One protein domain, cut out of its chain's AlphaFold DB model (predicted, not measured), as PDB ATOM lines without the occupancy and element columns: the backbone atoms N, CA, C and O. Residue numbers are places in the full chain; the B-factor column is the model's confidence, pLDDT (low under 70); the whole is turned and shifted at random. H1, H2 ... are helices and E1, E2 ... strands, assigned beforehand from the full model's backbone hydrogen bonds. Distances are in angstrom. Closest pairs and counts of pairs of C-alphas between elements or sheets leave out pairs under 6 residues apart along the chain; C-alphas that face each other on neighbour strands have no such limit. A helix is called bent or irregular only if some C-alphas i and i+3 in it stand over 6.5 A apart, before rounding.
ATOM      1  N   GLN A  20     -51.101  32.282  -4.734       78.25
ATOM      2  CA  GLN A  20     -49.974  32.225  -3.814       78.25
ATOM      3  C   GLN A  20     -49.860  33.583  -3.137       78.25
ATOM      4  O   GLN A  20     -49.574  34.569  -3.811       78.25
ATOM      5  N   ALA A  21     -50.076  33.649  -1.829       81.12
ATOM      6  CA  ALA A  21     -49.867  34.874  -1.075       81.12
ATOM      7  C   ALA A  21     -48.376  35.240  -1.061       81.12
ATOM      8  O   ALA A  21     -47.515  34.368  -0.910       81.12
ATOM      9  N   GLY A  22     -48.089  36.529  -1.235       87.06
ATOM     10  CA  GLY A  22     -46.756  37.093  -1.072       87.06
ATOM     11  C   GLY A  22     -46.481  37.441   0.387       87.06
ATOM     12  O   GLY A  22     -47.235  38.191   1.006       87.06
ATOM     13  N   TRP A  23     -45.392  36.917   0.931       88.94
ATOM     14  CA  TRP A  23     -44.921  37.201   2.282       88.94
ATOM     15  C   TRP A  23     -43.551  37.855   2.198       88.94
ATOM     16  O   TRP A  23     -42.610  37.246   1.691       88.94
ATOM     17  N   ASP A  24     -43.442  39.084   2.687       91.94
ATOM     18  CA  ASP A  24     -42.185  39.823   2.732       91.94
ATOM     19  C   ASP A  24     -41.547  39.662   4.118       91.94
ATOM     20  O   ASP A  24     -42.229  39.845   5.133       91.94
ATOM     21  N   PRO A  25     -40.250  39.330   4.195       93.88
ATOM     22  CA  PRO A  25     -39.572  39.216   5.472       93.88
ATOM     23  C   PRO A  25     -39.251  40.604   6.024       93.88
ATOM     24  O   PRO A  25     -38.665  41.454   5.349       93.88
ATOM     25  N   VAL A  26     -39.570  40.814   7.293       92.62
ATOM     26  CA  VAL A  26     -39.213  41.998   8.067       92.62
ATOM     27  C   VAL A  26     -38.201  41.603   9.128       92.62
ATOM     28  O   VAL A  26     -38.420  40.699   9.927       92.62
ATOM     29  N   VAL A  27     -37.062  42.291   9.136       91.44
ATOM     30  CA  VAL A  27     -36.021  42.067  10.140       91.44
ATOM     31  C   VAL A  27     -36.447  42.714  11.452       91.44
ATOM     32  O   VAL A  27     -36.498  43.937  11.551       91.44
ATOM     33  N   THR A  28     -36.704  41.898  12.470       92.19
ATOM     34  CA  THR A  28     -37.106  42.368  13.806       92.19
ATOM     35  C   THR A  28     -35.948  42.440  14.785       92.19
ATOM     36  O   THR A  28     -35.955  43.235  15.724       92.19
ATOM     37  N   GLY A  29     -34.901  41.660  14.535       92.44
ATOM     38  CA  GLY A  29     -33.739  41.611  15.401       92.44
ATOM     39  C   GLY A  29     -32.574  40.871  14.774       92.44
ATOM     40  O   GLY A  29     -32.629  40.349  13.660       92.44
ATOM     41  N   GLY A  30     -31.475  40.827  15.511       93.75
ATOM     42  CA  GLY A  30     -30.315  40.049  15.123       93.75
ATOM     43  C   GLY A  30     -29.113  40.332  15.999       93.75
ATOM     44  O   GLY A  30     -29.085  41.303  16.759       93.75
ATOM     45  N   GLN A  31     -28.106  39.485  15.859       95.44
ATOM     46  CA  GLN A  31     -26.846  39.598  16.568       95.44
ATOM     47  C   GLN A  31     -25.682  39.140  15.694       95.44
ATOM     48  O   GLN A  31     -25.810  38.220  14.885       95.44
ATOM     49  N   TYR A  32     -24.544  39.786  15.901       95.25
ATOM     50  CA  TYR A  32     -23.239  39.339  15.446       95.25
ATOM     51  C   TYR A  32     -22.567  38.597  16.591       95.25
ATOM     52  O   TYR A  32     -22.561  39.091  17.713       95.25
ATOM     53  N   ILE A  33     -22.013  37.422  16.323       95.25
ATOM     54  CA  ILE A  33     -21.340  36.580  17.309       95.25
ATOM     55  C   ILE A  33     -19.940  36.294  16.787       95.25
ATOM     56  O   ILE A  33     -19.792  35.687  15.730       95.25
ATOM     57  N   VAL A  34     -18.911  36.704  17.522       95.31
ATOM     58  CA  VAL A  34     -17.546  36.235  17.281       95.31
ATOM     59  C   VAL A  34     -17.234  35.106  18.237       95.31
ATOM     60  O   VAL A  34     -17.383  35.270  19.443       95.31
ATOM     61  N   THR A  35     -16.750  33.991  17.703       96.06
ATOM     62  CA  THR A  35     -16.211  32.875  18.479       96.06
ATOM     63  C   THR A  35     -14.736  32.719  18.169       96.06
ATOM     64  O   THR A  35     -14.354  32.651  17.003       96.06
ATOM     65  N   VAL A  36     -13.912  32.654  19.211       95.19
ATOM     66  CA  VAL A  36     -12.484  32.348  19.119       95.19
ATOM     67  C   VAL A  36     -12.257  30.970  19.717       95.19
ATOM     68  O   VAL A  36     -12.658  30.735  20.856       95.19
ATOM     69  N   GLU A  37     -11.610  30.073  18.979       95.50
ATOM     70  CA  GLU A  37     -11.291  28.723  19.448       95.50
ATOM     71  C   GLU A  37      -9.776  28.541  19.519       95.50
ATOM     72  O   GLU A  37      -9.043  28.882  18.589       95.50
ATOM     73  N   TYR A  38      -9.298  27.997  20.636       94.56
ATOM     74  CA  TYR A  38      -7.880  27.763  20.882       94.56
ATOM     75  C   TYR A  38      -7.690  26.566  21.814       94.56
ATOM     76  O   TYR A  38      -8.314  26.490  22.870       94.56
ATOM     77  N   GLY A  39      -6.811  25.630  21.442       89.62
ATOM     78  CA  GLY A  39      -6.405  24.525  22.320       89.62
ATOM     79  C   GLY A  39      -7.557  23.641  22.824       89.62
ATOM     80  O   GLY A  39      -7.472  23.103  23.924       89.62
ATOM     81  N   GLY A  40      -8.648  23.525  22.056       90.31
ATOM     82  CA  GLY A  40      -9.861  22.791  22.442       90.31
ATOM     83  C   GLY A  40     -10.833  23.564  23.345       90.31
ATOM     84  O   GLY A  40     -11.888  23.032  23.674       90.31
ATOM     85  N   GLY A  41     -10.503  24.797  23.736       92.94
ATOM     86  CA  GLY A  41     -11.417  25.734  24.387       92.94
ATOM     87  C   GLY A  41     -11.975  26.769  23.409       92.94
ATOM     88  O   GLY A  41     -11.453  26.942  22.304       92.94
ATOM     89  N   SER A  42     -13.006  27.503  23.829       94.94
ATOM     90  CA  SER A  42     -13.549  28.624  23.060       94.94
ATOM     91  C   SER A  42     -14.042  29.770  23.943       94.94
ATOM     92  O   SER A  42     -14.300  29.606  25.137       94.94
ATOM     93  N   VAL A  43     -14.144  30.955  23.346       94.69
ATOM     94  CA  VAL A  43     -14.792  32.131  23.934       94.69
ATOM     95  C   VAL A  43     -15.631  32.817  22.865       94.69
ATOM     96  O   VAL A  43     -15.173  32.987  21.736       94.69
ATOM     97  N   SER A  44     -16.851  33.217  23.221       94.25
ATOM     98  CA  SER A  44     -17.761  33.911  22.310       94.25
ATOM     99  C   SER A  44     -18.176  35.269  22.857       94.25
ATOM    100  O   SER A  44     -18.345  35.452  24.063       94.25
ATOM    101  N   VAL A  45     -18.353  36.221  21.948       92.75
ATOM    102  CA  VAL A  45     -18.834  37.574  22.221       92.75
ATOM    103  C   VAL A  45     -19.947  37.871  21.243       92.75
ATOM    104  O   VAL A  45     -19.780  37.625  20.049       92.75
ATOM    105  N   SER A  46     -21.057  38.411  21.730       93.44
ATOM    106  CA  SER A  46     -22.157  38.843  20.880       93.44
ATOM    107  C   SER A  46     -22.399  40.344  20.973       93.44
ATOM    108  O   SER A  46     -22.151  40.981  21.996       93.44
ATOM    109  N   GLU A  47     -22.886  40.905  19.875       93.94
ATOM    110  CA  GLU A  47     -23.290  42.298  19.731       93.94
ATOM    111  C   GLU A  47     -24.627  42.344  18.990       93.94
ATOM    112  O   GLU A  47     -24.819  41.636  18.000       93.94
ATOM    113  N   GLY A  48     -25.560  43.179  19.446       91.38
ATOM    114  CA  GLY A  48     -26.840  43.349  18.761       91.38
ATOM    115  C   GLY A  48     -26.659  44.017  17.397       91.38
ATOM    116  O   GLY A  48     -25.946  45.010  17.274       91.38
ATOM    117  N   ARG A  49     -27.370  43.538  16.372       84.81
ATOM    118  CA  ARG A  49     -27.263  44.048  14.991       84.81
ATOM    119  C   ARG A  49     -27.511  45.558  14.877       84.81
ATOM    120  O   ARG A  49     -26.871  46.226  14.073       84.81
ATOM    121  N   ASN A  50     -28.395  46.092  15.719       85.69
ATOM    122  CA  ASN A  50     -28.785  47.507  15.731       85.69
ATOM    123  C   ASN A  50     -27.894  48.386  16.632       85.69
ATOM    124  O   ASN A  50     -28.153  49.579  16.762       85.69
ATOM    125  N   GLN A  51     -26.872  47.816  17.284       84.38
ATOM    126  CA  GLN A  51     -25.995  48.547  18.208       84.38
ATOM    127  C   GLN A  51     -24.828  49.255  17.498       84.38
ATOM    128  O   GLN A  51     -24.181  50.101  18.109       84.38
ATOM    129  N   TYR A  52     -24.576  48.955  16.214       81.25
ATOM    130  CA  TYR A  52     -23.518  49.571  15.392       81.25
ATOM    131  C   TYR A  52     -22.117  49.567  16.044       81.25
ATOM    132  O   TYR A  52     -21.305  50.488  15.846       81.25
ATOM    133  N   GLY A  53     -21.831  48.534  16.832       86.44
ATOM    134  CA  GLY A  53     -20.558  48.333  17.502       86.44
ATOM    135  C   GLY A  53     -19.492  47.726  16.578       86.44
ATOM    136  O   GLY A  53     -19.638  47.710  15.348       86.44
ATOM    137  N   PRO A  54     -18.350  47.300  17.143       86.44
ATOM    138  CA  PRO A  54     -17.211  46.813  16.369       86.44
ATOM    139  C   PRO A  54     -17.533  45.584  15.506       86.44
ATOM    140  O   PRO A  54     -17.006  45.487  14.394       86.44
ATOM    141  N   LEU A  55     -18.401  44.676  15.964       89.06
ATOM    142  CA  LEU A  55     -18.753  43.477  15.199       89.06
ATOM    143  C   LEU A  55     -19.652  43.819  14.011       89.06
ATOM    144  O   LEU A  55     -19.394  43.342  12.906       89.06
ATOM    145  N   ALA A  56     -20.640  44.701  14.200       87.38
ATOM    146  CA  ALA A  56     -21.504  45.158  13.114       87.38
ATOM    147  C   ALA A  56     -20.725  45.904  12.019       87.38
ATOM    148  O   ALA A  56     -20.950  45.670  10.830       87.38
ATOM    149  N   ARG A  57     -19.769  46.764  12.402       84.56
ATOM    150  CA  ARG A  57     -18.900  47.471  11.441       84.56
ATOM    151  C   ARG A  57     -18.033  46.500  10.648       84.56
ATOM    152  O   ARG A  57     -18.023  46.564   9.424       84.56
ATOM    153  N   THR A  58     -17.391  45.558  11.340       85.44
ATOM    154  CA  THR A  58     -16.546  44.542  10.696       85.44
ATOM    155  C   THR A  58     -17.368  43.674   9.737       85.44
ATOM    156  O   THR A  58     -16.954  43.449   8.604       85.44
ATOM    157  N   ALA A  59     -18.569  43.239  10.130       87.94
ATOM    158  CA  ALA A  59     -19.474  42.491   9.252       87.94
ATOM    159  C   ALA A  59     -19.884  43.295   8.001       87.94
ATOM    160  O   ALA A  59     -19.922  42.754   6.896       87.94
ATOM    161  N   GLY A  60     -20.177  44.591   8.156       84.00
ATOM    162  CA  GLY A  60     -20.505  45.486   7.043       84.00
ATOM    163  C   GLY A  60     -19.348  45.661   6.053       84.00
ATOM    164  O   GLY A  60     -19.557  45.564   4.844       84.00
ATOM    165  N   GLU A  61     -18.130  45.856   6.562       80.38
ATOM    166  CA  GLU A  61     -16.906  45.941   5.756       80.38
ATOM    167  C   GLU A  61     -16.662  44.639   4.978       80.38
ATOM    168  O   GLU A  61     -16.450  44.672   3.767       80.38
ATOM    169  N   LEU A  62     -16.780  43.484   5.642       82.19
ATOM    170  CA  LEU A  62     -16.594  42.167   5.025       82.19
ATOM    171  C   LEU A  62     -17.612  41.889   3.909       82.19
ATOM    172  O   LEU A  62     -17.234  41.414   2.836       82.19
ATOM    173  N   ARG A  63     -18.888  42.240   4.120       82.38
ATOM    174  CA  ARG A  63     -19.944  42.129   3.097       82.38
ATOM    175  C   ARG A  63     -19.670  42.976   1.856       82.38
ATOM    176  O   ARG A  63     -20.087  42.603   0.761       82.38
ATOM    177  N   ALA A  64     -18.997  44.115   2.010       79.56
ATOM    178  CA  ALA A  64     -18.714  45.011   0.895       79.56
ATOM    179  C   ALA A  64     -17.640  44.455  -0.055       79.56
ATOM    180  O   ALA A  64     -17.630  44.825  -1.227       79.56
ATOM    181  N   ILE A  65     -16.766  43.558   0.411       78.38
ATOM    182  CA  ILE A  65     -15.603  43.091  -0.356       78.38
ATOM    183  C   ILE A  65     -16.014  42.361  -1.648       78.38
ATOM    184  O   ILE A  65     -15.598  42.814  -2.718       78.38
ATOM    185  N   PRO A  66     -16.861  41.308  -1.627       78.56
ATOM    186  CA  PRO A  66     -17.283  40.646  -2.864       78.56
ATOM    187  C   PRO A  66     -17.992  41.597  -3.835       78.56
ATOM    188  O   PRO A  66     -17.781  41.517  -5.043       78.56
ATOM    189  N   PHE A  67     -18.786  42.537  -3.313       79.81
ATOM    190  CA  PHE A  67     -19.485  43.538  -4.119       79.81
ATOM    191  C   PHE A  67     -18.519  44.521  -4.797       79.81
ATOM    192  O   PHE A  67     -18.654  44.818  -5.983       79.81
ATOM    193  N   GLN A  68     -17.514  45.014  -4.071       78.88
ATOM    194  CA  GLN A  68     -16.472  45.879  -4.628       78.88
ATOM    195  C   GLN A  68     -15.656  45.151  -5.699       78.88
ATOM    196  O   GLN A  68     -15.384  45.725  -6.754       78.88
ATOM    197  N   MET A  69     -15.321  43.880  -5.461       77.44
ATOM    198  CA  MET A  69     -14.638  43.041  -6.443       77.44
ATOM    199  C   MET A  69     -15.482  42.867  -7.708       77.44
ATOM    200  O   MET A  69     -14.994  43.154  -8.798       77.44
ATOM    201  N   GLU A  70     -16.749  42.466  -7.578       84.38
ATOM    202  CA  GLU A  70     -17.659  42.316  -8.717       84.38
ATOM    203  C   GLU A  70     -17.788  43.622  -9.513       84.38
ATOM    204  O   GLU A  70     -17.654  43.615 -10.735       84.38
ATOM    205  N   ASN A  71     -17.971  44.761  -8.841       84.56
ATOM    206  CA  ASN A  71     -18.060  46.064  -9.502       84.56
ATOM    207  C   ASN A  71     -16.771  46.460 -10.224       84.56
ATOM    208  O   ASN A  71     -16.834  47.023 -11.323       84.56
ATOM    209  N   GLY A  72     -15.611  46.163  -9.634       79.81
ATOM    210  CA  GLY A  72     -14.312  46.364 -10.270       79.81
ATOM    211  C   GLY A  72     -14.186  45.541 -11.552       79.81
ATOM    212  O   GLY A  72     -13.872  46.088 -12.611       79.81
ATOM    213  N   LEU A  73     -14.545  44.254 -11.494       79.19
ATOM    214  CA  LEU A  73     -14.535  43.360 -12.657       79.19
ATOM    215  C   LEU A  73     -15.534  43.781 -13.728       79.19
ATOM    216  O   LEU A  73     -15.179  43.851 -14.903       79.19
ATOM    217  N   ASN A  74     -16.751  44.144 -13.334       86.94
ATOM    218  CA  ASN A  74     -17.771  44.655 -14.242       86.94
ATOM    219  C   ASN A  74     -17.305  45.947 -14.932       86.94
ATOM    220  O   ASN A  74     -17.543  46.134 -16.125       86.94
ATOM    221  N   SER A  75     -16.611  46.836 -14.217       85.50
ATOM    222  CA  SER A  75     -16.085  48.091 -14.775       85.50
ATOM    223  C   SER A  75     -14.935  47.858 -15.752       85.50
ATOM    224  O   SER A  75     -14.912  48.455 -16.835       85.50
ATOM    225  N   PHE A  76     -14.022  46.945 -15.413       81.25
ATOM    226  CA  PHE A  76     -12.968  46.494 -16.317       81.25
ATOM    227  C   PHE A  76     -13.562  45.859 -17.582       81.25
ATOM    228  O   PHE A  76     -13.260  46.301 -18.689       81.25
ATOM    229  N   MET A  77     -14.468  44.888 -17.431       80.31
ATOM    230  CA  MET A  77     -15.098  44.187 -18.554       80.31
ATOM    231  C   MET A  77     -15.915  45.122 -19.438       80.31
ATOM    232  O   MET A  77     -15.896  44.973 -20.657       80.31
ATOM    233  N   ARG A  78     -16.594  46.117 -18.857       85.56
ATOM    234  CA  ARG A  78     -17.297  47.157 -19.614       85.56
ATOM    235  C   ARG A  78     -16.337  47.981 -20.463       85.56
ATOM    236  O   ARG A  78     -16.585  48.155 -21.654       85.56
ATOM    237  N   SER A  79     -15.237  48.440 -19.871       81.81
ATOM    238  CA  SER A  79     -14.212  49.217 -20.580       81.81
ATOM    239  C   SER A  79     -13.598  48.392 -21.712       81.81
ATOM    240  O   SER A  79     -13.577  48.836 -22.859       81.81
ATOM    241  N   TYR A  80     -13.216  47.149 -21.415       76.69
ATOM    242  CA  TYR A  80     -12.650  46.207 -22.376       76.69
ATOM    243  C   TYR A  80     -13.617  45.847 -23.514       76.69
ATOM    244  O   TYR A  80     -13.225  45.806 -24.680       76.69
ATOM    245  N   ALA A  81     -14.894  45.601 -23.214       77.81
ATOM    246  CA  ALA A  81     -15.902  45.338 -24.236       77.81
ATOM    247  C   ALA A  81     -16.075  46.560 -25.150       77.81
ATOM    248  O   ALA A  81     -16.015  46.426 -26.374       77.81
ATOM    249  N   SER A  82     -16.192  47.757 -24.562       81.06
ATOM    250  CA  SER A  82     -16.402  49.000 -25.310       81.06
ATOM    251  C   SER A  82     -15.246  49.330 -26.259       81.06
ATOM    252  O   SER A  82     -15.491  49.672 -27.415       81.06
ATOM    253  N   SER A  83     -13.988  49.129 -25.835       77.81
ATOM    254  CA  SER A  83     -12.810  49.344 -26.688       77.81
ATOM    255  C   SER A  83     -12.745  48.384 -27.877       77.81
ATOM    256  O   SER A  83     -12.043  48.650 -28.847       77.81
ATOM    257  N   ASN A  84     -13.478  47.271 -27.809       73.38
ATOM    258  CA  ASN A  84     -13.565  46.262 -28.860       73.38
ATOM    259  C   ASN A  84     -14.905  46.309 -29.624       73.38
ATOM    260  O   ASN A  84     -15.208  45.387 -30.378       73.38
ATOM    261  N   GLY A  85     -15.711  47.365 -29.450       75.81
ATOM    262  CA  GLY A  85     -16.986  47.533 -30.161       75.81
ATOM    263  C   GLY A  85     -18.095  46.579 -29.701       75.81
ATOM    264  O   GLY A  85     -19.044  46.331 -30.445       75.81
ATOM    265  N   VAL A  86     -17.982  46.034 -28.490       80.00
ATOM    266  CA  VAL A  86     -18.945  45.115 -27.876       80.00
ATOM    267  C   VAL A  86     -19.652  45.821 -26.716       80.00
ATOM    268  O   VAL A  86     -19.040  46.579 -25.967       80.00
ATOM    269  N   ASN A  87     -20.946  45.558 -26.533       84.06
ATOM    270  CA  ASN A  87     -21.706  46.088 -25.409       84.06
ATOM    271  C   ASN A  87     -21.667  45.121 -24.218       84.06
ATOM    272  O   ASN A  87     -22.082  43.967 -24.327       84.06
ATOM    273  N   SER A  94     -19.424  34.765  -8.123       86.81
ATOM    274  CA  SER A  94     -19.982  33.695  -7.300       86.81
ATOM    275  C   SER A  94     -18.880  32.876  -6.630       86.81
ATOM    276  O   SER A  94     -17.701  33.025  -6.945       86.81
ATOM    277  N   GLY A  95     -19.273  32.013  -5.693       84.06
ATOM    278  CA  GLY A  95     -18.355  31.228  -4.870       84.06
ATOM    279  C   GLY A  95     -18.011  31.898  -3.540       84.06
ATOM    280  O   GLY A  95     -18.456  33.014  -3.256       84.06
ATOM    281  N   ASP A  96     -17.238  31.179  -2.731       80.44
ATOM    282  CA  ASP A  96     -16.793  31.618  -1.412       80.44
ATOM    283  C   ASP A  96     -15.344  32.079  -1.511       80.44
ATOM    284  O   ASP A  96     -14.440  31.298  -1.824       80.44
ATOM    285  N   LEU A  97     -15.114  33.364  -1.245       83.06
ATOM    286  CA  LEU A  97     -13.786  33.948  -1.336       83.06
ATOM    287  C   LEU A  97     -12.893  33.364  -0.242       83.06
ATOM    288  O   LEU A  97     -13.126  33.573   0.949       83.06
ATOM    289  N   ARG A  98     -11.829  32.679  -0.649       86.19
ATOM    290  CA  ARG A  98     -10.794  32.176   0.246       86.19
ATOM    291  C   ARG A  98      -9.502  32.933   0.013       86.19
ATOM    292  O   ARG A  98      -9.001  32.989  -1.098       86.19
ATOM    293  N   LEU A  99      -8.924  33.475   1.068       81.19
ATOM    294  CA  LEU A  99      -7.659  34.179   1.046       81.19
ATOM    295  C   LEU A  99      -6.688  33.476   1.980       81.19
ATOM    296  O   LEU A  99      -6.919  33.365   3.177       81.19
ATOM    297  N   GLN A 100      -5.606  32.963   1.426       86.19
ATOM    298  CA  GLN A 100      -4.522  32.357   2.175       86.19
ATOM    299  C   GLN A 100      -3.343  33.310   2.196       86.19
ATOM    300  O   GLN A 100      -3.018  33.904   1.176       86.19
ATOM    301  N   ILE A 101      -2.683  33.419   3.334       81.00
ATOM    302  CA  ILE A 101      -1.434  34.134   3.503       81.00
ATOM    303  C   ILE A 101      -0.428  33.164   4.096       81.00
ATOM    304  O   ILE A 101      -0.731  32.467   5.062       81.00
ATOM    305  N   SER A 102       0.778  33.140   3.553       85.38
ATOM    306  CA  SER A 102       1.897  32.427   4.141       85.38
ATOM    307  C   SER A 102       3.167  33.273   4.104       85.38
ATOM    308  O   SER A 102       3.410  33.985   3.124       85.38
ATOM    309  N   PRO A 103       4.001  33.218   5.153       81.56
ATOM    310  CA  PRO A 103       5.320  33.822   5.111       81.56
ATOM    311  C   PRO A 103       6.160  33.146   4.028       81.56
ATOM    312  O   PRO A 103       6.175  31.921   3.891       81.56
ATOM    313  N   GLN A 104       6.865  33.959   3.252       76.12
ATOM    314  CA  GLN A 104       7.948  33.518   2.388       76.12
ATOM    315  C   GLN A 104       9.279  33.883   3.050       76.12
ATOM    316  O   GLN A 104       9.370  34.821   3.843       76.12
ATOM    317  N   GLY A 105      10.341  33.146   2.719       68.31
ATOM    318  CA  GLY A 105      11.689  33.583   3.082       68.31
ATOM    319  C   GLY A 105      11.958  35.011   2.577       68.31
ATOM    320  O   GLY A 105      11.353  35.454   1.601       68.31
ATOM    321  N   ASN A 106      12.891  35.715   3.224       71.56
ATOM    322  CA  ASN A 106      13.366  37.055   2.837       71.56
ATOM    323  C   ASN A 106      12.399  38.227   3.111       71.56
ATOM    324  O   ASN A 106      12.465  39.244   2.426       71.56
ATOM    325  N   GLY A 107      11.519  38.115   4.114       69.06
ATOM    326  CA  GLY A 107      10.653  39.227   4.546       69.06
ATOM    327  C   GLY A 107       9.472  39.514   3.612       69.06
ATOM    328  O   GLY A 107       8.850  40.574   3.695       69.06
ATOM    329  N   LEU A 108       9.164  38.570   2.722       75.50
ATOM    330  CA  LEU A 108       7.989  38.601   1.862       75.50
ATOM    331  C   LEU A 108       6.888  37.712   2.445       75.50
ATOM    332  O   LEU A 108       7.147  36.748   3.157       75.50
ATOM    333  N   MET A 109       5.648  37.994   2.083       76.19
ATOM    334  CA  MET A 109       4.508  37.118   2.319       76.19
ATOM    335  C   MET A 109       3.815  36.826   1.006       76.19
ATOM    336  O   MET A 109       3.668  37.711   0.168       76.19
ATOM    337  N   ARG A 110       3.369  35.584   0.840       80.94
ATOM    338  CA  ARG A 110       2.540  35.156  -0.278       80.94
ATOM    339  C   ARG A 110       1.090  35.171   0.149       80.94
ATOM    340  O   ARG A 110       0.703  34.451   1.058       80.94
ATOM    341  N   THR A 111       0.288  35.932  -0.565       76.25
ATOM    342  CA  THR A 111      -1.169  35.825  -0.571       76.25
ATOM    343  C   THR A 111      -1.639  34.984  -1.740       76.25
ATOM    344  O   THR A 111      -1.097  35.116  -2.831       76.25
ATOM    345  N   THR A 112      -2.674  34.183  -1.533       80.69
ATOM    346  CA  THR A 112      -3.409  33.477  -2.579       80.69
ATOM    347  C   THR A 112      -4.898  33.674  -2.340       80.69
ATOM    348  O   THR A 112      -5.432  33.208  -1.339       80.69
ATOM    349  N   LEU A 113      -5.569  34.353  -3.259       78.94
ATOM    350  CA  LEU A 113      -7.016  34.498  -3.304       78.94
ATOM    351  C   LEU A 113      -7.598  33.399  -4.193       78.94
ATOM    352  O   LEU A 113      -7.094  33.203  -5.288       78.94
ATOM    353  N   SER A 114      -8.631  32.686  -3.770       83.94
ATOM    354  CA  SER A 114      -9.254  31.605  -4.532       83.94
ATOM    355  C   SER A 114     -10.735  31.435  -4.185       83.94
ATOM    356  O   SER A 114     -11.283  32.185  -3.376       83.94
ATOM    357  N   GLY A 115     -11.396  30.460  -4.814       79.50
ATOM    358  CA  GLY A 115     -12.778  30.083  -4.494       79.50
ATOM    359  C   GLY A 115     -13.851  30.946  -5.157       79.50
ATOM    360  O   GLY A 115     -15.036  30.740  -4.904       79.50
ATOM    361  N   VAL A 116     -13.458  31.864  -6.046       81.88
ATOM    362  CA  VAL A 116     -14.391  32.692  -6.815       81.88
ATOM    363  C   VAL A 116     -14.489  32.266  -8.272       81.88
ATOM    364  O   VAL A 116     -13.525  31.821  -8.894       81.88
ATOM    365  N   SER A 117     -15.689  32.424  -8.809       85.31
ATOM    366  CA  SER A 117     -16.007  32.280 -10.223       85.31
ATOM    367  C   SER A 117     -16.659  33.564 -10.715       85.31
ATOM    368  O   SER A 117     -17.362  34.234  -9.965       85.31
ATOM    369  N   GLN A 204      -4.852  39.762 -16.581       64.06
ATOM    370  CA  GLN A 204      -4.086  40.936 -16.129       64.06
ATOM    371  C   GLN A 204      -4.977  42.035 -15.515       64.06
ATOM    372  O   GLN A 204      -4.619  42.641 -14.504       64.06
ATOM    373  N   GLY A 205      -6.174  42.270 -16.062       60.97
ATOM    374  CA  GLY A 205      -7.164  43.176 -15.462       60.97
ATOM    375  C   GLY A 205      -7.699  42.673 -14.115       60.97
ATOM    376  O   GLY A 205      -7.854  43.445 -13.161       60.97
ATOM    377  N   LEU A 206      -7.905  41.356 -14.016       62.53
ATOM    378  CA  LEU A 206      -8.194  40.645 -12.773       62.53
ATOM    379  C   LEU A 206      -7.054  40.828 -11.769       62.53
ATOM    380  O   LEU A 206      -7.325  41.173 -10.627       62.53
ATOM    381  N   GLN A 207      -5.792  40.681 -12.177       63.34
ATOM    382  CA  GLN A 207      -4.632  40.889 -11.301       63.34
ATOM    383  C   GLN A 207      -4.619  42.293 -10.681       63.34
ATOM    384  O   GLN A 207      -4.399  42.419  -9.478       63.34
ATOM    385  N   GLY A 208      -4.909  43.341 -11.458       63.56
ATOM    386  CA  GLY A 208      -4.985  44.712 -10.938       63.56
ATOM    387  C   GLY A 208      -6.134  44.916  -9.946       63.56
ATOM    388  O   GLY A 208      -5.940  45.479  -8.869       63.56
ATOM    389  N   THR A 209      -7.322  44.406 -10.274       61.69
ATOM    390  CA  THR A 209      -8.534  44.572  -9.449       61.69
ATOM    391  C   THR A 209      -8.479  43.728  -8.171       61.69
ATOM    392  O   THR A 209      -8.832  44.185  -7.086       61.69
ATOM    393  N   LEU A 210      -7.987  42.493  -8.273       62.25
ATOM    394  CA  LEU A 210      -7.853  41.561  -7.152       62.25
ATOM    395  C   LEU A 210      -6.642  41.905  -6.278       62.25
ATOM    396  O   LEU A 210      -6.710  41.747  -5.061       62.25
ATOM    397  N   GLY A 211      -5.576  42.459  -6.865       60.84
ATOM    398  CA  GLY A 211      -4.475  43.075  -6.125       60.84
ATOM    399  C   GLY A 211      -4.951  44.241  -5.255       60.84
ATOM    400  O   GLY A 211      -4.593  44.306  -4.080       60.84
ATOM    401  N   GLN A 212      -5.832  45.100  -5.785       62.31
ATOM    402  CA  GLN A 212      -6.490  46.154  -5.002       62.31
ATOM    403  C   GLN A 212      -7.406  45.585  -3.915       62.31
ATOM    404  O   GLN A 212      -7.380  46.089  -2.801       62.31
ATOM    405  N   GLY A 213      -8.170  44.523  -4.189       60.72
ATOM    406  CA  GLY A 213      -9.017  43.867  -3.183       60.72
ATOM    407  C   GLY A 213      -8.215  43.256  -2.026       60.72
ATOM    408  O   GLY A 213      -8.568  43.433  -0.865       60.72
ATOM    409  N   ASN A 214      -7.091  42.606  -2.328       60.75
ATOM    410  CA  ASN A 214      -6.170  42.059  -1.331       60.75
ATOM    411  C   ASN A 214      -5.502  43.173  -0.500       60.75
ATOM    412  O   ASN A 214      -5.445  43.098   0.728       60.75
ATOM    413  N   GLN A 215      -5.074  44.258  -1.158       60.34
ATOM    414  CA  GLN A 215      -4.601  45.461  -0.472       60.34
ATOM    415  C   GLN A 215      -5.699  46.149   0.341       60.34
ATOM    416  O   GLN A 215      -5.411  46.647   1.414       60.34
ATOM    417  N   ALA A 216      -6.952  46.179  -0.098       60.12
ATOM    418  CA  ALA A 216      -8.038  46.790   0.664       60.12
ATOM    419  C   ALA A 216      -8.398  45.956   1.901       60.12
ATOM    420  O   ALA A 216      -8.616  46.510   2.973       60.12
ATOM    421  N   LEU A 217      -8.394  44.626   1.775       62.94
ATOM    422  CA  LEU A 217      -8.698  43.708   2.871       62.94
ATOM    423  C   LEU A 217      -7.622  43.763   3.972       62.94
ATOM    424  O   LEU A 217      -7.950  43.666   5.155       62.94
ATOM    425  N   PHE A 218      -6.351  43.978   3.608       60.81
ATOM    426  CA  PHE A 218      -5.223  43.915   4.547       60.81
ATOM    427  C   PHE A 218      -4.424  45.219   4.774       60.81
ATOM    428  O   PHE A 218      -3.845  45.361   5.851       60.81
ATOM    429  N   TYR A 219      -4.444  46.188   3.853       57.41
ATOM    430  CA  TYR A 219      -3.576  47.391   3.822       57.41
ATOM    431  C   TYR A 219      -4.250  48.771   3.580       57.41
ATOM    432  O   TYR A 219      -3.563  49.785   3.658       57.41
ATOM    433  N   GLY A 220      -5.566  48.868   3.363       55.72
ATOM    434  CA  GLY A 220      -6.357  50.116   3.454       55.72
ATOM    435  C   GLY A 220      -6.401  50.816   4.840       55.72
ATOM    436  O   GLY A 220      -5.522  50.667   5.684       55.72
ATOM    437  N   ARG A 221      -7.402  51.666   5.102       42.31
ATOM    438  CA  ARG A 221      -7.408  52.558   6.287       42.31
ATOM    439  C   ARG A 221      -7.968  51.920   7.580       42.31
ATOM    440  O   ARG A 221      -7.727  52.471   8.647       42.31
ATOM    441  N   ASP A 222      -8.645  50.768   7.484       50.03
ATOM    442  CA  ASP A 222      -9.394  50.092   8.573       50.03
ATOM    443  C   ASP A 222      -9.212  48.547   8.587       50.03
ATOM    444  O   ASP A 222     -10.078  47.789   9.010       50.03
ATOM    445  N   ASN A 223      -8.080  48.044   8.096       58.88
ATOM    446  CA  ASN A 223      -7.964  46.662   7.595       58.88
ATOM    447  C   ASN A 223      -8.069  45.550   8.624       58.88
ATOM    448  O   ASN A 223      -7.705  45.718   9.795       58.88
ATOM    449  N   LEU A 224      -8.358  44.342   8.118       56.50
ATOM    450  CA  LEU A 224      -8.331  43.110   8.903       56.50
ATOM    451  C   LEU A 224      -7.021  42.891   9.668       56.50
ATOM    452  O   LEU A 224      -7.085  42.382  10.783       56.50
ATOM    453  N   GLN A 225      -5.857  43.262   9.111       59.06
ATOM    454  CA  GLN A 225      -4.562  42.932   9.729       59.06
ATOM    455  C   GLN A 225      -4.344  43.605  11.085       59.06
ATOM    456  O   GLN A 225      -3.947  42.934  12.030       59.06
ATOM    457  N   LEU A 226      -4.572  44.918  11.186       56.47
ATOM    458  CA  LEU A 226      -4.193  45.688  12.378       56.47
ATOM    459  C   LEU A 226      -5.389  46.031  13.263       56.47
ATOM    460  O   LEU A 226      -5.280  46.043  14.489       56.47
ATOM    461  N   THR A 227      -6.538  46.296  12.645       63.00
ATOM    462  CA  THR A 227      -7.705  46.839  13.344       63.00
ATOM    463  C   THR A 227      -8.885  45.875  13.311       63.00
ATOM    464  O   THR A 227      -9.592  45.759  14.303       63.00
ATOM    465  N   GLY A 228      -9.085  45.118  12.229       72.62
ATOM    466  CA  GLY A 228     -10.168  44.133  12.161       72.62
ATOM    467  C   GLY A 228      -9.960  42.958  13.118       72.62
ATOM    468  O   GLY A 228     -10.859  42.647  13.889       72.62
ATOM    469  N   LEU A 229      -8.770  42.346  13.162       77.00
ATOM    470  CA  LEU A 229      -8.506  41.237  14.091       77.00
ATOM    471  C   LEU A 229      -8.626  41.663  15.565       77.00
ATOM    472  O   LEU A 229      -9.183  40.931  16.380       77.00
ATOM    473  N   THR A 230      -8.155  42.865  15.897       80.19
ATOM    474  CA  THR A 230      -8.242  43.431  17.252       80.19
ATOM    475  C   THR A 230      -9.656  43.905  17.611       80.19
ATOM    476  O   THR A 230     -10.003  43.908  18.792       80.19
ATOM    477  N   ARG A 231     -10.501  44.249  16.622       81.31
ATOM    478  CA  ARG A 231     -11.955  44.463  16.789       81.31
ATOM    479  C   ARG A 231     -12.714  43.149  16.997       81.31
ATOM    480  O   ARG A 231     -13.670  43.132  17.765       81.31
ATOM    481  N   LEU A 232     -12.299  42.069  16.331       85.94
ATOM    482  CA  LEU A 232     -12.908  40.740  16.469       85.94
ATOM    483  C   LEU A 232     -12.565  40.096  17.818       85.94
ATOM    484  O   LEU A 232     -13.428  39.495  18.451       85.94
ATOM    485  N   ILE A 233     -11.317  40.237  18.269       87.81
ATOM    486  CA  ILE A 233     -10.841  39.691  19.542       87.81
ATOM    487  C   ILE A 233     -10.474  40.850  20.465       87.81
ATOM    488  O   ILE A 233      -9.384  41.410  20.357       87.81
ATOM    489  N   SER A 234     -11.358  41.208  21.396       86.25
ATOM    490  CA  SER A 234     -11.041  42.250  22.377       86.25
ATOM    491  C   SER A 234      -9.946  41.791  23.355       86.25
ATOM    492  O   SER A 234      -9.793  40.601  23.637       86.25
ATOM    493  N   ALA A 235      -9.147  42.735  23.862       87.62
ATOM    494  CA  ALA A 235      -7.946  42.434  24.649       87.62
ATOM    495  C   ALA A 235      -8.234  41.691  25.970       87.62
ATOM    496  O   ALA A 235      -7.388  40.958  26.470       87.62
ATOM    497  N   ASP A 236      -9.430  41.850  26.529       89.81
ATOM    498  CA  ASP A 236      -9.889  41.227  27.771       89.81
ATOM    499  C   ASP A 236     -10.306  39.753  27.614       89.81
ATOM    500  O   ASP A 236     -10.611  39.092  28.607       89.81
ATOM    501  N   ARG A 237     -10.321  39.207  26.389       90.56
ATOM    502  CA  ARG A 237     -10.819  37.847  26.143       90.56
ATOM    503  C   ARG A 237      -9.838  36.769  26.556       90.56
ATOM    504  O   ARG A 237      -8.648  36.809  26.236       90.56
ATOM    505  N   GLN A 238     -10.394  35.756  27.213       93.75
ATOM    506  CA  GLN A 238      -9.679  34.581  27.677       93.75
ATOM    507  C   GLN A 238     -10.436  33.323  27.259       93.75
ATOM    508  O   GLN A 238     -11.664  33.292  27.295       93.75
ATOM    509  N   VAL A 239      -9.690  32.300  26.858       93.50
ATOM    510  CA  VAL A 239     -10.209  30.976  26.514       93.50
ATOM    511  C   VAL A 239      -9.957  30.047  27.690       93.50
ATOM    512  O   VAL A 239      -8.823  29.937  28.157       93.50
ATOM    513  N   THR A 240     -10.996  29.358  28.149       93.31
ATOM    514  CA  THR A 240     -10.855  28.287  29.141       93.31
ATOM    515  C   THR A 240     -10.493  26.994  28.421       93.31
ATOM    516  O   THR A 240     -11.267  26.489  27.610       93.31
ATOM    517  N   LEU A 241      -9.303  26.473  28.700       93.31
ATOM    518  CA  LEU A 241      -8.789  25.234  28.128       93.31
ATOM    519  C   LEU A 241      -9.430  24.003  28.801       93.31
ATOM    520  O   LEU A 241      -9.892  24.099  29.940       93.31
ATOM    521  N   PRO A 242      -9.403  22.816  28.160       91.62
ATOM    522  CA  PRO A 242      -9.983  21.590  28.724       91.62
ATOM    523  C   PRO A 242      -9.424  21.180  30.097       91.62
ATOM    524  O   PRO A 242     -10.087  20.475  30.851       91.62
ATOM    525  N   ASN A 243      -8.213  21.626  30.439       91.88
ATOM    526  CA  ASN A 243      -7.572  21.393  31.737       91.88
ATOM    527  C   ASN A 243      -7.956  22.434  32.814       91.88
ATOM    528  O   ASN A 243      -7.356  22.446  33.887       91.88
ATOM    529  N   GLY A 244      -8.905  23.330  32.528       89.62
ATOM    530  CA  GLY A 244      -9.357  24.393  33.429       89.62
ATOM    531  C   GLY A 244      -8.456  25.633  33.471       89.62
ATOM    532  O   GLY A 244      -8.793  26.596  34.157       89.62
ATOM    533  N   GLN A 245      -7.330  25.649  32.748       93.06
ATOM    534  CA  GLN A 245      -6.470  26.831  32.659       93.06
ATOM    535  C   GLN A 245      -7.097  27.900  31.761       93.06
ATOM    536  O   GLN A 245      -7.729  27.591  30.753       93.06
ATOM    537  N   GLN A 246      -6.884  29.170  32.103       93.56
ATOM    538  CA  GLN A 246      -7.299  30.297  31.273       93.56
ATOM    539  C   GLN A 246      -6.124  30.783  30.427       93.56
ATOM    540  O   GLN A 246      -5.035  31.037  30.940       93.56
ATOM    541  N   PHE A 247      -6.350  30.925  29.124       93.06
ATOM    542  CA  PHE A 247      -5.392  31.502  28.192       93.06
ATOM    543  C   PHE A 247      -5.875  32.884  27.728       93.06
ATOM    544  O   PHE A 247      -6.938  32.963  27.104       93.06
ATOM    545  N   PRO A 248      -5.131  33.980  27.982       93.50
ATOM    546  CA  PRO A 248      -5.544  35.335  27.620       93.50
ATOM    547  C   PRO A 248      -5.311  35.618  26.128       93.50
ATOM    548  O   PRO A 248      -4.436  36.402  25.753       93.50
ATOM    549  N   ILE A 249      -6.097  34.968  25.264       92.50
ATOM    550  CA  ILE A 249      -5.981  35.076  23.802       92.50
ATOM    551  C   ILE A 249      -6.065  36.529  23.319       92.50
ATOM    552  O   ILE A 249      -5.317  36.908  22.422       92.50
ATOM    553  N   GLY A 250      -6.908  37.359  23.943       90.69
ATOM    554  CA  GLY A 250      -7.057  38.769  23.595       90.69
ATOM    555  C   GLY A 250      -5.753  39.538  23.774       90.69
ATOM    556  O   GLY A 250      -5.225  40.099  22.816       90.69
ATOM    557  N   GLN A 251      -5.178  39.505  24.977       92.75
ATOM    558  CA  GLN A 251      -3.894  40.157  25.246       92.75
ATOM    559  C   GLN A 251      -2.776  39.587  24.377       92.75
ATOM    560  O   GLN A 251      -1.957  40.343  23.863       92.75
ATOM    561  N   TYR A 252      -2.745  38.265  24.181       90.88
ATOM    562  CA  TYR A 252      -1.733  37.636  23.343       90.88
ATOM    563  C   TYR A 252      -1.785  38.166  21.904       90.88
ATOM    564  O   TYR A 252      -0.750  38.567  21.376       90.88
ATOM    565  N   VAL A 253      -2.971  38.214  21.289       89.44
ATOM    566  CA  VAL A 253      -3.152  38.713  19.916       89.44
ATOM    567  C   VAL A 253      -2.773  40.185  19.810       89.44
ATOM    568  O   VAL A 253      -2.033  40.548  18.901       89.44
ATOM    569  N   HIS A 254      -3.216  41.025  20.749       88.94
ATOM    570  CA  HIS A 254      -2.906  42.459  20.737       88.94
ATOM    571  C   HIS A 254      -1.406  42.725  20.922       88.94
ATOM    572  O   HIS A 254      -0.830  43.524  20.185       88.94
ATOM    573  N   ASN A 255      -0.750  42.016  21.843       90.12
ATOM    574  CA  ASN A 255       0.671  42.212  22.147       90.12
ATOM    575  C   ASN A 255       1.605  41.608  21.088       90.12
ATOM    576  O   ASN A 255       2.728  42.077  20.924       90.12
ATOM    577  N   ASN A 256       1.161  40.569  20.373       86.88
ATOM    578  CA  ASN A 256       1.984  39.829  19.411       86.88
ATOM    579  C   ASN A 256       1.507  39.993  17.963       86.88
ATOM    580  O   ASN A 256       1.905  39.209  17.102       86.88
ATOM    581  N   LEU A 257       0.680  40.998  17.666       81.19
ATOM    582  CA  LEU A 257       0.058  41.155  16.350       81.19
ATOM    583  C   LEU A 257       1.085  41.196  15.213       81.19
ATOM    584  O   LEU A 257       0.937  40.484  14.227       81.19
ATOM    585  N   ALA A 258       2.168  41.959  15.376       76.25
ATOM    586  CA  ALA A 258       3.238  42.035  14.379       76.25
ATOM    587  C   ALA A 258       3.926  40.676  14.148       76.25
ATOM    588  O   ALA A 258       4.223  40.316  13.009       76.25
ATOM    589  N   TYR A 259       4.140  39.897  15.214       82.88
ATOM    590  CA  TYR A 259       4.715  38.555  15.113       82.88
ATOM    591  C   TYR A 259       3.758  37.584  14.414       82.88
ATOM    592  O   TYR A 259       4.184  36.863  13.512       82.88
ATOM    593  N   LEU A 260       2.474  37.603  14.793       81.62
ATOM    594  CA  LEU A 260       1.426  36.802  14.162       81.62
ATOM    595  C   LEU A 260       1.341  37.123  12.671       81.62
ATOM    596  O   LEU A 260       1.418  36.219  11.853       81.62
ATOM    597  N   LEU A 261       1.276  38.398  12.294       75.12
ATOM    598  CA  LEU A 261       1.210  38.789  10.888       75.12
ATOM    599  C   LEU A 261       2.468  38.390  10.111       75.12
ATOM    600  O   LEU A 261       2.344  37.922   8.990       75.12
ATOM    601  N   GLY A 262       3.663  38.525  10.689       74.25
ATOM    602  CA  GLY A 262       4.911  38.204   9.990       74.25
ATOM    603  C   GLY A 262       5.213  36.708   9.856       74.25
ATOM    604  O   GLY A 262       5.962  36.325   8.961       74.25
ATOM    605  N   ASN A 263       4.653  35.863  10.728       83.12
ATOM    606  CA  ASN A 263       5.032  34.446  10.832       83.12
ATOM    607  C   ASN A 263       3.856  33.471  10.690       83.12
ATOM    608  O   ASN A 263       4.084  32.261  10.637       83.12
ATOM    609  N   ALA A 264       2.612  33.954  10.641       85.25
ATOM    610  CA  ALA A 264       1.451  33.080  10.558       85.25
ATOM    611  C   ALA A 264       1.136  32.651   9.134       85.25
ATOM    612  O   ALA A 264       1.114  33.447   8.195       85.25
ATOM    613  N   GLN A 265       0.749  31.387   9.018       89.38
ATOM    614  CA  GLN A 265      -0.149  30.966   7.962       89.38
ATOM    615  C   GLN A 265      -1.561  31.405   8.343       89.38
ATOM    616  O   GLN A 265      -2.114  30.954   9.348       89.38
ATOM    617  N   VAL A 266      -2.128  32.302   7.545       87.25
ATOM    618  CA  VAL A 266      -3.469  32.844   7.750       87.25
ATOM    619  C   VAL A 266      -4.373  32.311   6.652       87.25
ATOM    620  O   VAL A 266      -4.058  32.435   5.475       87.25
ATOM    621  N   THR A 267      -5.507  31.721   7.004       90.38
ATOM    622  CA  THR A 267      -6.572  31.411   6.047       90.38
ATOM    623  C   THR A 267      -7.809  32.193   6.435       90.38
ATOM    624  O   THR A 267      -8.312  32.051   7.539       90.38
ATOM    625  N   VAL A 268      -8.306  33.001   5.515       88.06
ATOM    626  CA  VAL A 268      -9.548  33.753   5.610       88.06
ATOM    627  C   VAL A 268     -10.526  33.150   4.616       88.06
ATOM    628  O   VAL A 268     -10.203  32.990   3.444       88.06
ATOM    629  N   GLN A 269     -11.725  32.824   5.065       90.31
ATOM    630  CA  GLN A 269     -12.858  32.500   4.213       90.31
ATOM    631  C   GLN A 269     -13.940  33.538   4.480       90.31
ATOM    632  O   GLN A 269     -14.407  33.669   5.613       90.31
ATOM    633  N   LEU A 270     -14.298  34.295   3.448       87.94
ATOM    634  CA  LEU A 270     -15.401  35.240   3.519       87.94
ATOM    635  C   LEU A 270     -16.692  34.534   3.133       87.94
ATOM    636  O   LEU A 270     -16.772  33.903   2.079       87.94
ATOM    637  N   GLY A 271     -17.695  34.679   3.986       86.00
ATOM    638  CA  GLY A 271     -19.061  34.287   3.683       86.00
ATOM    639  C   GLY A 271     -19.940  35.501   3.395       86.00
ATOM    640  O   GLY A 271     -19.503  36.651   3.434       86.00
ATOM    641  N   LYS A 272     -21.211  35.240   3.091       83.81
ATOM    642  CA  LYS A 272     -22.207  36.278   2.767       83.81
ATOM    643  C   LYS A 272     -22.952  36.804   4.004       83.81
ATOM    644  O   LYS A 272     -23.780  37.713   3.891       83.81
ATOM    645  N   GLY A 273     -22.665  36.245   5.180       88.12
ATOM    646  CA  GLY A 273     -23.462  36.447   6.384       88.12
ATOM    647  C   GLY A 273     -24.835  35.793   6.279       88.12
ATOM    648  O   GLY A 273     -25.076  34.933   5.429       88.12
ATOM    649  N   ALA A 274     -25.756  36.221   7.137       91.25
ATOM    650  CA  ALA A 274     -27.141  35.791   7.048       91.25
ATOM    651  C   ALA A 274     -27.807  36.431   5.817       91.25
ATOM    652  O   ALA A 274     -27.829  37.659   5.677       91.25
ATOM    653  N   ILE A 275     -28.340  35.596   4.922       89.00
ATOM    654  CA  ILE A 275     -29.077  36.039   3.736       89.00
ATOM    655  C   ILE A 275     -30.549  36.120   4.122       89.00
ATOM    656  O   ILE A 275     -31.183  35.100   4.391       89.00
ATOM    657  N   VAL A 276     -31.075  37.345   4.173       89.06
ATOM    658  CA  VAL A 276     -32.517  37.555   4.298       89.06
ATOM    659  C   VAL A 276     -33.134  37.164   2.954       89.06
ATOM    660  O   VAL A 276     -32.678  37.676   1.932       89.06
ATOM    661  N   PRO A 277     -34.082  36.216   2.931       87.44
ATOM    662  CA  PRO A 277     -34.734  35.795   1.698       87.44
ATOM    663  C   PRO A 277     -35.515  36.954   1.070       87.44
ATOM    664  O   PRO A 277     -35.858  37.923   1.741       87.44
ATOM    665  N   ASP A 278     -35.815  36.831  -0.218       88.25
ATOM    666  CA  ASP A 278     -36.785  37.706  -0.876       88.25
ATOM    667  C   ASP A 278     -38.225  37.298  -0.502       88.25
ATOM    668  O   ASP A 278     -38.446  36.375   0.291       88.25
ATOM    669  N   THR A 279     -39.216  37.967  -1.099       86.88
ATOM    670  CA  THR A 279     -40.637  37.623  -0.971       86.88
ATOM    671  C   THR A 279     -40.874  36.128  -1.188       86.88
ATOM    672  O   THR A 279     -40.566  35.573  -2.249       86.88
ATOM    673  N   HIS A 280     -41.487  35.480  -0.206       86.31
ATOM    674  CA  HIS A 280     -41.965  34.115  -0.338       86.31
ATOM    675  C   HIS A 280     -43.346  34.101  -0.996       86.31
ATOM    676  O   HIS A 280     -44.249  34.817  -0.569       86.31
ATOM    677  N   TRP A 281     -43.529  33.248  -2.001       84.56
ATOM    678  CA  TRP A 281     -44.818  33.034  -2.660       84.56
ATOM    679  C   TRP A 281     -45.348  31.654  -2.293       84.56
ATOM    680  O   TRP A 281     -44.773  30.639  -2.690       84.56
ATOM    681  N   GLY A 282     -46.443  31.605  -1.537       82.75
ATOM    682  CA  GLY A 282     -46.953  30.341  -1.015       82.75
ATOM    683  C   GLY A 282     -48.374  30.416  -0.473       82.75
ATOM    684  O   GLY A 282     -48.973  31.480  -0.363       82.75
ATOM    685  N   GLY A 283     -48.931  29.250  -0.145       77.00
ATOM    686  CA  GLY A 283     -50.275  29.133   0.433       77.00
ATOM    687  C   GLY A 283     -50.363  29.493   1.921       77.00
ATOM    688  O   GLY A 283     -51.443  29.405   2.491       77.00
ATOM    689  N   GLY A 284     -49.250  29.867   2.556       80.50
ATOM    690  CA  GLY A 284     -49.190  30.215   3.972       80.50
ATOM    691  C   GLY A 284     -47.881  30.911   4.333       80.50
ATOM    692  O   GLY A 284     -46.957  30.962   3.519       80.50
ATOM    693  N   GLU A 285     -47.839  31.451   5.548       83.25
ATOM    694  CA  GLU A 285     -46.655  32.094   6.111       83.25
ATOM    695  C   GLU A 285     -45.473  31.109   6.173       83.25
ATOM    696  O   GLU A 285     -45.658  29.940   6.542       83.25
ATOM    697  N   PRO A 286     -44.246  31.535   5.826       85.81
ATOM    698  CA  PRO A 286     -43.075  30.684   5.972       85.81
ATOM    699  C   PRO A 286     -42.833  30.272   7.430       85.81
ATOM    700  O   PRO A 286     -42.756  31.099   8.330       85.81
ATOM    701  N   GLY A 287     -42.619  28.976   7.671       84.62
ATOM    702  CA  GLY A 287     -42.422  28.420   9.019       84.62
ATOM    703  C   GLY A 287     -41.044  28.658   9.652       84.62
ATOM    704  O   GLY A 287     -40.668  27.921  10.562       84.62
ATOM    705  N   TYR A 288     -40.258  29.619   9.162       83.88
ATOM    706  CA  TYR A 288     -38.931  29.930   9.695       83.88
ATOM    707  C   TYR A 288     -38.795  31.425   9.978       83.88
ATOM    708  O   TYR A 288     -39.071  32.265   9.129       83.88
ATOM    709  N   TYR A 289     -38.305  31.743  11.173       89.62
ATOM    710  CA  TYR A 289     -38.243  33.109  11.716       89.62
ATOM    711  C   TYR A 289     -36.812  33.533  12.036       89.62
ATOM    712  O   TYR A 289     -36.557  34.518  12.725       89.62
ATOM    713  N   GLN A 290     -35.846  32.745  11.571       91.88
ATOM    714  CA  GLN A 290     -34.440  32.993  11.794       91.88
ATOM    715  C   GLN A 290     -33.640  32.555  10.579       91.88
ATOM    716  O   GLN A 290     -33.794  31.438  10.086       91.88
ATOM    717  N   VAL A 291     -32.735  33.423  10.150       93.56
ATOM    718  CA  VAL A 291     -31.696  33.100   9.174       93.56
ATOM    719  C   VAL A 291     -30.336  33.365   9.787       93.56
ATOM    720  O   VAL A 291     -30.174  34.239  10.641       93.56
ATOM    721  N   GLN A 292     -29.354  32.576   9.379       94.88
ATOM    722  CA  GLN A 292     -28.018  32.641   9.944       94.88
ATOM    723  C   GLN A 292     -26.967  32.388   8.875       94.88
ATOM    724  O   GLN A 292     -27.232  31.710   7.882       94.88
ATOM    725  N   GLY A 293     -25.773  32.922   9.084       93.25
ATOM    726  CA  GLY A 293     -24.660  32.705   8.175       93.25
ATOM    727  C   GLY A 293     -23.373  33.327   8.684       93.25
ATOM    728  O   GLY A 293     -23.379  34.218   9.532       93.25
ATOM    729  N   ASP A 294     -22.256  32.840   8.159       93.50
ATOM    730  CA  ASP A 294     -20.939  33.340   8.527       93.50
ATOM    731  C   ASP A 294     -20.519  34.487   7.617       93.50
ATOM    732  O   ASP A 294     -20.719  34.452   6.402       93.50
ATOM    733  N   HIS A 295     -19.909  35.500   8.218       89.62
ATOM    734  CA  HIS A 295     -19.214  36.574   7.508       89.62
ATOM    735  C   HIS A 295     -17.759  36.221   7.268       89.62
ATOM    736  O   HIS A 295     -17.204  36.511   6.212       89.62
ATOM    737  N   LEU A 296     -17.139  35.607   8.273       91.00
ATOM    738  CA  LEU A 296     -15.714  35.342   8.296       91.00
ATOM    739  C   LEU A 296     -15.442  34.049   9.048       91.00
ATOM    740  O   LEU A 296     -15.905  33.866  10.173       91.00
ATOM    741  N   ASN A 297     -14.606  33.213   8.451       93.25
ATOM    742  CA  ASN A 297     -13.859  32.187   9.151       93.25
ATOM    743  C   ASN A 297     -12.367  32.456   8.934       93.25
ATOM    744  O   ASN A 297     -11.879  32.450   7.806       93.25
ATOM    745  N   LEU A 298     -11.663  32.762  10.014       91.50
ATOM    746  CA  LEU A 298     -10.255  33.111  10.033       91.50
ATOM    747  C   LEU A 298      -9.508  32.054  10.840       91.50
ATOM    748  O   LEU A 298      -9.797  31.838  12.009       91.50
ATOM    749  N   GLN A 299      -8.506  31.435  10.238       93.06
ATOM    750  CA  GLN A 299      -7.599  30.510  10.895       93.06
ATOM    751  C   GLN A 299      -6.197  31.105  10.883       93.06
ATOM    752  O   GLN A 299      -5.685  31.458   9.820       93.06
ATOM    753  N   ILE A 300      -5.577  31.207  12.055       90.50
ATOM    754  CA  ILE A 300      -4.222  31.730  12.228       90.50
ATOM    755  C   ILE A 300      -3.374  30.630  12.853       90.50
ATOM    756  O   ILE A 300      -3.692  30.133  13.931       90.50
ATOM    757  N   SER A 301      -2.287  30.266  12.178       92.06
ATOM    758  CA  SER A 301      -1.351  29.235  12.624       92.06
ATOM    759  C   SER A 301       0.080  29.758  12.584       92.06
ATOM    760  O   SER A 301       0.586  30.109  11.520       92.06
ATOM    761  N   VAL A 302       0.739  29.799  13.740       90.06
ATOM    762  CA  VAL A 302       2.172  30.087  13.912       90.06
ATOM    763  C   VAL A 302       2.854  28.892  14.588       90.06
ATOM    764  O   VAL A 302       2.176  28.058  15.197       90.06
ATOM    765  N   PRO A 303       4.194  28.780  14.547       85.50
ATOM    766  CA  PRO A 303       4.897  27.762  15.321       85.50
ATOM    767  C   PRO A 303       4.501  27.818  16.808       85.50
ATOM    768  O   PRO A 303       4.725  28.823  17.478       85.50
ATOM    769  N   GLY A 304       3.888  26.741  17.307       83.69
ATOM    770  CA  GLY A 304       3.473  26.605  18.707       83.69
ATOM    771  C   GLY A 304       2.099  27.182  19.076       83.69
ATOM    772  O   GLY A 304       1.696  27.023  20.224       83.69
ATOM    773  N   LEU A 305       1.356  27.806  18.151       88.75
ATOM    774  CA  LEU A 305       0.019  28.348  18.429       88.75
ATOM    775  C   LEU A 305      -0.867  28.323  17.176       88.75
ATOM    776  O   LEU A 305      -0.490  28.832  16.126       88.75
ATOM    777  N   SER A 306      -2.077  27.781  17.305       92.44
ATOM    778  CA  SER A 306      -3.094  27.813  16.251       92.44
ATOM    779  C   SER A 306      -4.454  28.118  16.860       92.44
ATOM    780  O   SER A 306      -4.846  27.476  17.835       92.44
ATOM    781  N   PHE A 307      -5.152  29.107  16.307       93.81
ATOM    782  CA  PHE A 307      -6.490  29.495  16.740       93.81
ATOM    783  C   PHE A 307      -7.374  29.848  15.543       93.81
ATOM    784  O   PHE A 307      -6.889  30.244  14.477       93.81
ATOM    785  N   SER A 308      -8.681  29.691  15.723       94.69
ATOM    786  CA  SER A 308      -9.697  30.092  14.753       94.69
ATOM    787  C   SER A 308     -10.538  31.234  15.317       94.69
ATOM    788  O   SER A 308     -10.703  31.379  16.528       94.69
ATOM    789  N   VAL A 309     -11.052  32.071  14.426       93.56
ATOM    790  CA  VAL A 309     -11.978  33.158  14.716       93.56
ATOM    791  C   VAL A 309     -13.109  33.062  13.711       93.56
ATOM    792  O   VAL A 309     -12.884  33.114  12.503       93.56
ATOM    793  N   ARG A 310     -14.337  32.953  14.197       95.44
ATOM    794  CA  ARG A 310     -15.536  32.893  13.366       95.44
ATOM    795  C   ARG A 310     -16.444  34.059  13.706       95.44
ATOM    796  O   ARG A 310     -16.867  34.163  14.851       95.44
ATOM    797  N   LEU A 311     -16.751  34.904  12.726       94.44
ATOM    798  CA  LEU A 311     -17.793  35.927  12.834       94.44
ATOM    799  C   LEU A 311     -19.068  35.396  12.185       94.44
ATOM    800  O   LEU A 311     -19.156  35.257  10.962       94.44
ATOM    801  N   HIS A 312     -20.049  35.126  13.026       95.62
ATOM    802  CA  HIS A 312     -21.360  34.613  12.683       95.62
ATOM    803  C   HIS A 312     -22.413  35.715  12.822       95.62
ATOM    804  O   HIS A 312     -22.304  36.586  13.683       95.62
ATOM    805  N   GLU A 313     -23.451  35.687  11.997       95.50
ATOM    806  CA  GLU A 313     -24.617  36.555  12.139       95.50
ATOM    807  C   GLU A 313     -25.883  35.716  12.191       95.50
ATOM    808  O   GLU A 313     -26.088  34.809  11.384       95.50
ATOM    809  N   GLN A 314     -26.752  36.089  13.118       95.31
ATOM    810  CA  GLN A 314     -28.083  35.543  13.286       95.31
ATOM    811  C   GLN A 314     -29.083  36.686  13.151       95.31
ATOM    812  O   GLN A 314     -28.931  37.734  13.779       95.31
ATOM    813  N   VAL A 315     -30.111  36.490  12.336       95.19
ATOM    814  CA  VAL A 315     -31.133  37.494  12.043       95.19
ATOM    815  C   VAL A 315     -32.487  36.892  12.339       95.19
ATOM    816  O   VAL A 315     -32.797  35.807  11.858       95.19
ATOM    817  N   GLN A 316     -33.272  37.611  13.130       94.06
ATOM    818  CA  GLN A 316     -34.658  37.285  13.414       94.06
ATOM    819  C   GLN A 316     -35.547  37.975  12.387       94.06
ATOM    820  O   GLN A 316     -35.338  39.146  12.049       94.06
ATOM    821  N   LEU A 317     -36.501  37.213  11.875       94.12
ATOM    822  CA  LEU A 317     -37.436  37.616  10.845       94.12
ATOM    823  C   LEU A 317     -38.856  37.453  11.374       94.12
ATOM    824  O   LEU A 317     -39.159  36.473  12.050       94.12
ATOM    825  N   GLU A 318     -39.717  38.376  10.991       93.50
ATOM    826  CA  GLU A 318     -41.164  38.186  10.955       93.50
ATOM    827  C   GLU A 318     -41.614  38.240   9.499       93.50
ATOM    828  O   GLU A 318     -40.978  38.899   8.675       93.50
ATOM    829  N   TRP A 319     -42.688  37.538   9.160       91.25
ATOM    830  CA  TRP A 319     -43.223  37.544   7.808       91.25
ATOM    831  C   TRP A 319     -44.485  38.375   7.762       91.25
ATOM    832  O   TRP A 319     -45.484  38.068   8.402       91.25
ATOM    833  N   ASN A 320     -44.448  39.419   6.943       91.38
ATOM    834  CA  ASN A 320     -45.607  40.258   6.721       91.38
ATOM    835  C   ASN A 320     -46.225  39.911   5.381       91.38
ATOM    836  O   ASN A 320     -45.568  39.933   4.339       91.38
ATOM    837  N   TRP A 321     -47.519  39.618   5.401       87.12
ATOM    838  CA  TRP A 321     -48.268  39.483   4.168       87.12
ATOM    839  C   TRP A 321     -48.269  40.822   3.419       87.12
ATOM    840  O   TRP A 321     -48.669  41.856   3.956       87.12
ATOM    841  N   ASN A 322     -47.816  40.804   2.167       85.62
ATOM    842  CA  ASN A 322     -47.613  42.014   1.369       85.62
ATOM    843  C   ASN A 322     -48.836  42.406   0.521       85.62
ATOM    844  O   ASN A 322     -48.761  43.308  -0.314       85.62
ATOM    845  N   GLY A 323     -49.963  41.712   0.707       81.62
ATOM    846  CA  GLY A 323     -51.203  41.965  -0.020       81.62
ATOM    847  C   GLY A 323     -51.278  41.321  -1.405       81.62
ATOM    848  O   GLY A 323     -52.368  41.271  -1.967       81.62
ATOM    849  N   ARG A 324     -50.169  40.816  -1.966       83.31
ATOM    850  CA  ARG A 324     -50.089  40.357  -3.365       83.31
ATOM    851  C   ARG A 324     -50.353  38.862  -3.520       83.31
ATOM    852  O   ARG A 324     -50.111  38.080  -2.600       83.31
ATOM    853  N   CYS A 325     -50.783  38.472  -4.722       78.56
ATOM    854  CA  CYS A 325     -51.098  37.088  -5.080       78.56
ATOM    855  C   CYS A 325     -50.350  36.572  -6.315       78.56
ATOM    856  O   CYS A 325     -50.870  36.526  -7.427       78.56
ATOM    857  N   GLY A 326     -49.122  36.118  -6.114       73.12
ATOM    858  CA  GLY A 326     -48.251  35.569  -7.143       73.12
ATOM    859  C   GLY A 326     -47.209  36.569  -7.665       73.12
ATOM    860  O   GLY A 326     -47.452  37.779  -7.678       73.12
TER     861      GLY A 326
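Overview. This is residues 20 to 87, 94 to 117 and 204 to 326 of the 336 residues of an uncharacterized protein of Paucibacter aquatile (UniProt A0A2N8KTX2). A single long, twisted sheet of antiparallel strands has helices over one face and its other face bare, and it narrows at one end into a ribbon of E1, E8 and the short E6. Helix arm H1a crosses that face with H3 and H5 beyond it, while H1b and H2 run past the sheet's E4 edge. The 215 printed residues have five named helices and eight named strands, in the order E1 E2 H1 E3 E4 H2 H3 H4 H5 E5 E6 E7 E8, a mixed class of helices and strands. The sheet is branched at E1. The outline is flat, 61 by 57 by 25 A, and only just loose, close to compact, with a radius of gyration of the C-alphas of 20.5 A.

Along the chain. Find C-alpha 21 at (-49.867, 34.874, -1.075); from there E1, residues 21 to 38, runs 47.9 A and bends by 58 degrees at residue 28. E2 follows at residues 41 to 48, 24.1 A long. H1, residues 54 to 83, was assigned as one helix by its hydrogen bonds but is bent, with C-alphas 63 and 66 6.7 A apart; its arms are H1a, residues 54 to 63, and H1b, residues 66 to 83, 25.8 A long. Next come E3, residues 94 to 103, 28.2 A, and E4, residues 108 to 117, 27.6 A. H2 is residues 204 to 219, 21.0 A, beginning at C-alpha 204 at (-4.086, 40.936, -16.129). Then look for H3 at residues 224 to 232, H4 at 249 to 255, H5 at 257 to 263, E5 at 265 to 270 and E6 at 280 to 282. E7, residues 290 to 302, spans 36.8 A, and E8, residues 305 to 325, spans 56.9 A, bends by 72 degrees at residue 322 and ends at C-alpha 325 at (-51.098, 37.088, -5.080).

Arrangement. Start at E1, where E2, beside residues 31 to 38, and E6, beside residues 21 to 23, lie on one side and E8 on the other side. Look for N 34 and O 45 at 2.8 A in the hairpin E1 and E2, N 23 and O 280 at 2.8 A for E6, and N 33 and O 312 at 2.8 A for E8. The hairpin E7 and E8 has N 298 and O 309 at 2.8 A. E5 pairs with E7 through N 267 and O 299, 2.8 A, and with E3 through N 99 and O 268, 2.7 A. The hairpin E3 and E4 has N 100 and O 112 at 2.8 A. H1a is on the sheet at a height of 8.2 A, over E8 and only just over E1, on which 3 of its C-alphas fall; it runs across the strands, at 75 degrees to E8 on the local plane. On the same face, H3 is over E8 at a height of 10.9 A, and H5 is over none of the strands. H3 is the hub; it touches H1a at a steep tilt of 50 degrees, opposite ways, the closest C-alphas being those of Pro 54 and Arg 231, 5.8 A. H3 only just touches H4, with 3 pairs of C-alphas within 8 A, closest Thr 230 and His 254 at 6.4 A, in a helical hairpin. H2 and H3 touch only at the corner, the closest C-alphas being those of Phe 218 and Gln 225, 5.3 A. H1b touches H2 with its residues 68 to 76 alone, at a shallow tilt of 26 degrees, opposite ways, and the C-alphas of Gly 72 and Thr 209 come closest, 6.1 A. H1b, H2 and H4 only graze the sheet. Every O i to N i+4 pair is within hydrogen-bond range in H1a, H1b, H2, H4 and H5; H3 has 2 of 5, and 2 of 6 O i to N i+3 pairs.

Size, cuts and confidence. The C-alphas of Gly 85 and Gly 244, the two farthest apart, are 68.1 A apart. Residues 88 to 93 are not printed, with 22.0 A across the cut from C-alpha 87 to C-alpha 94, and residues 118 to 203 are not printed, with 15.9 A from C-alpha 117 to C-alpha 204. H3 to H4, residues 233 to 248, is a long link. The mean pLDDT of the printed part is 83.5; residues 105, 107 and 204 to 227 are under 70.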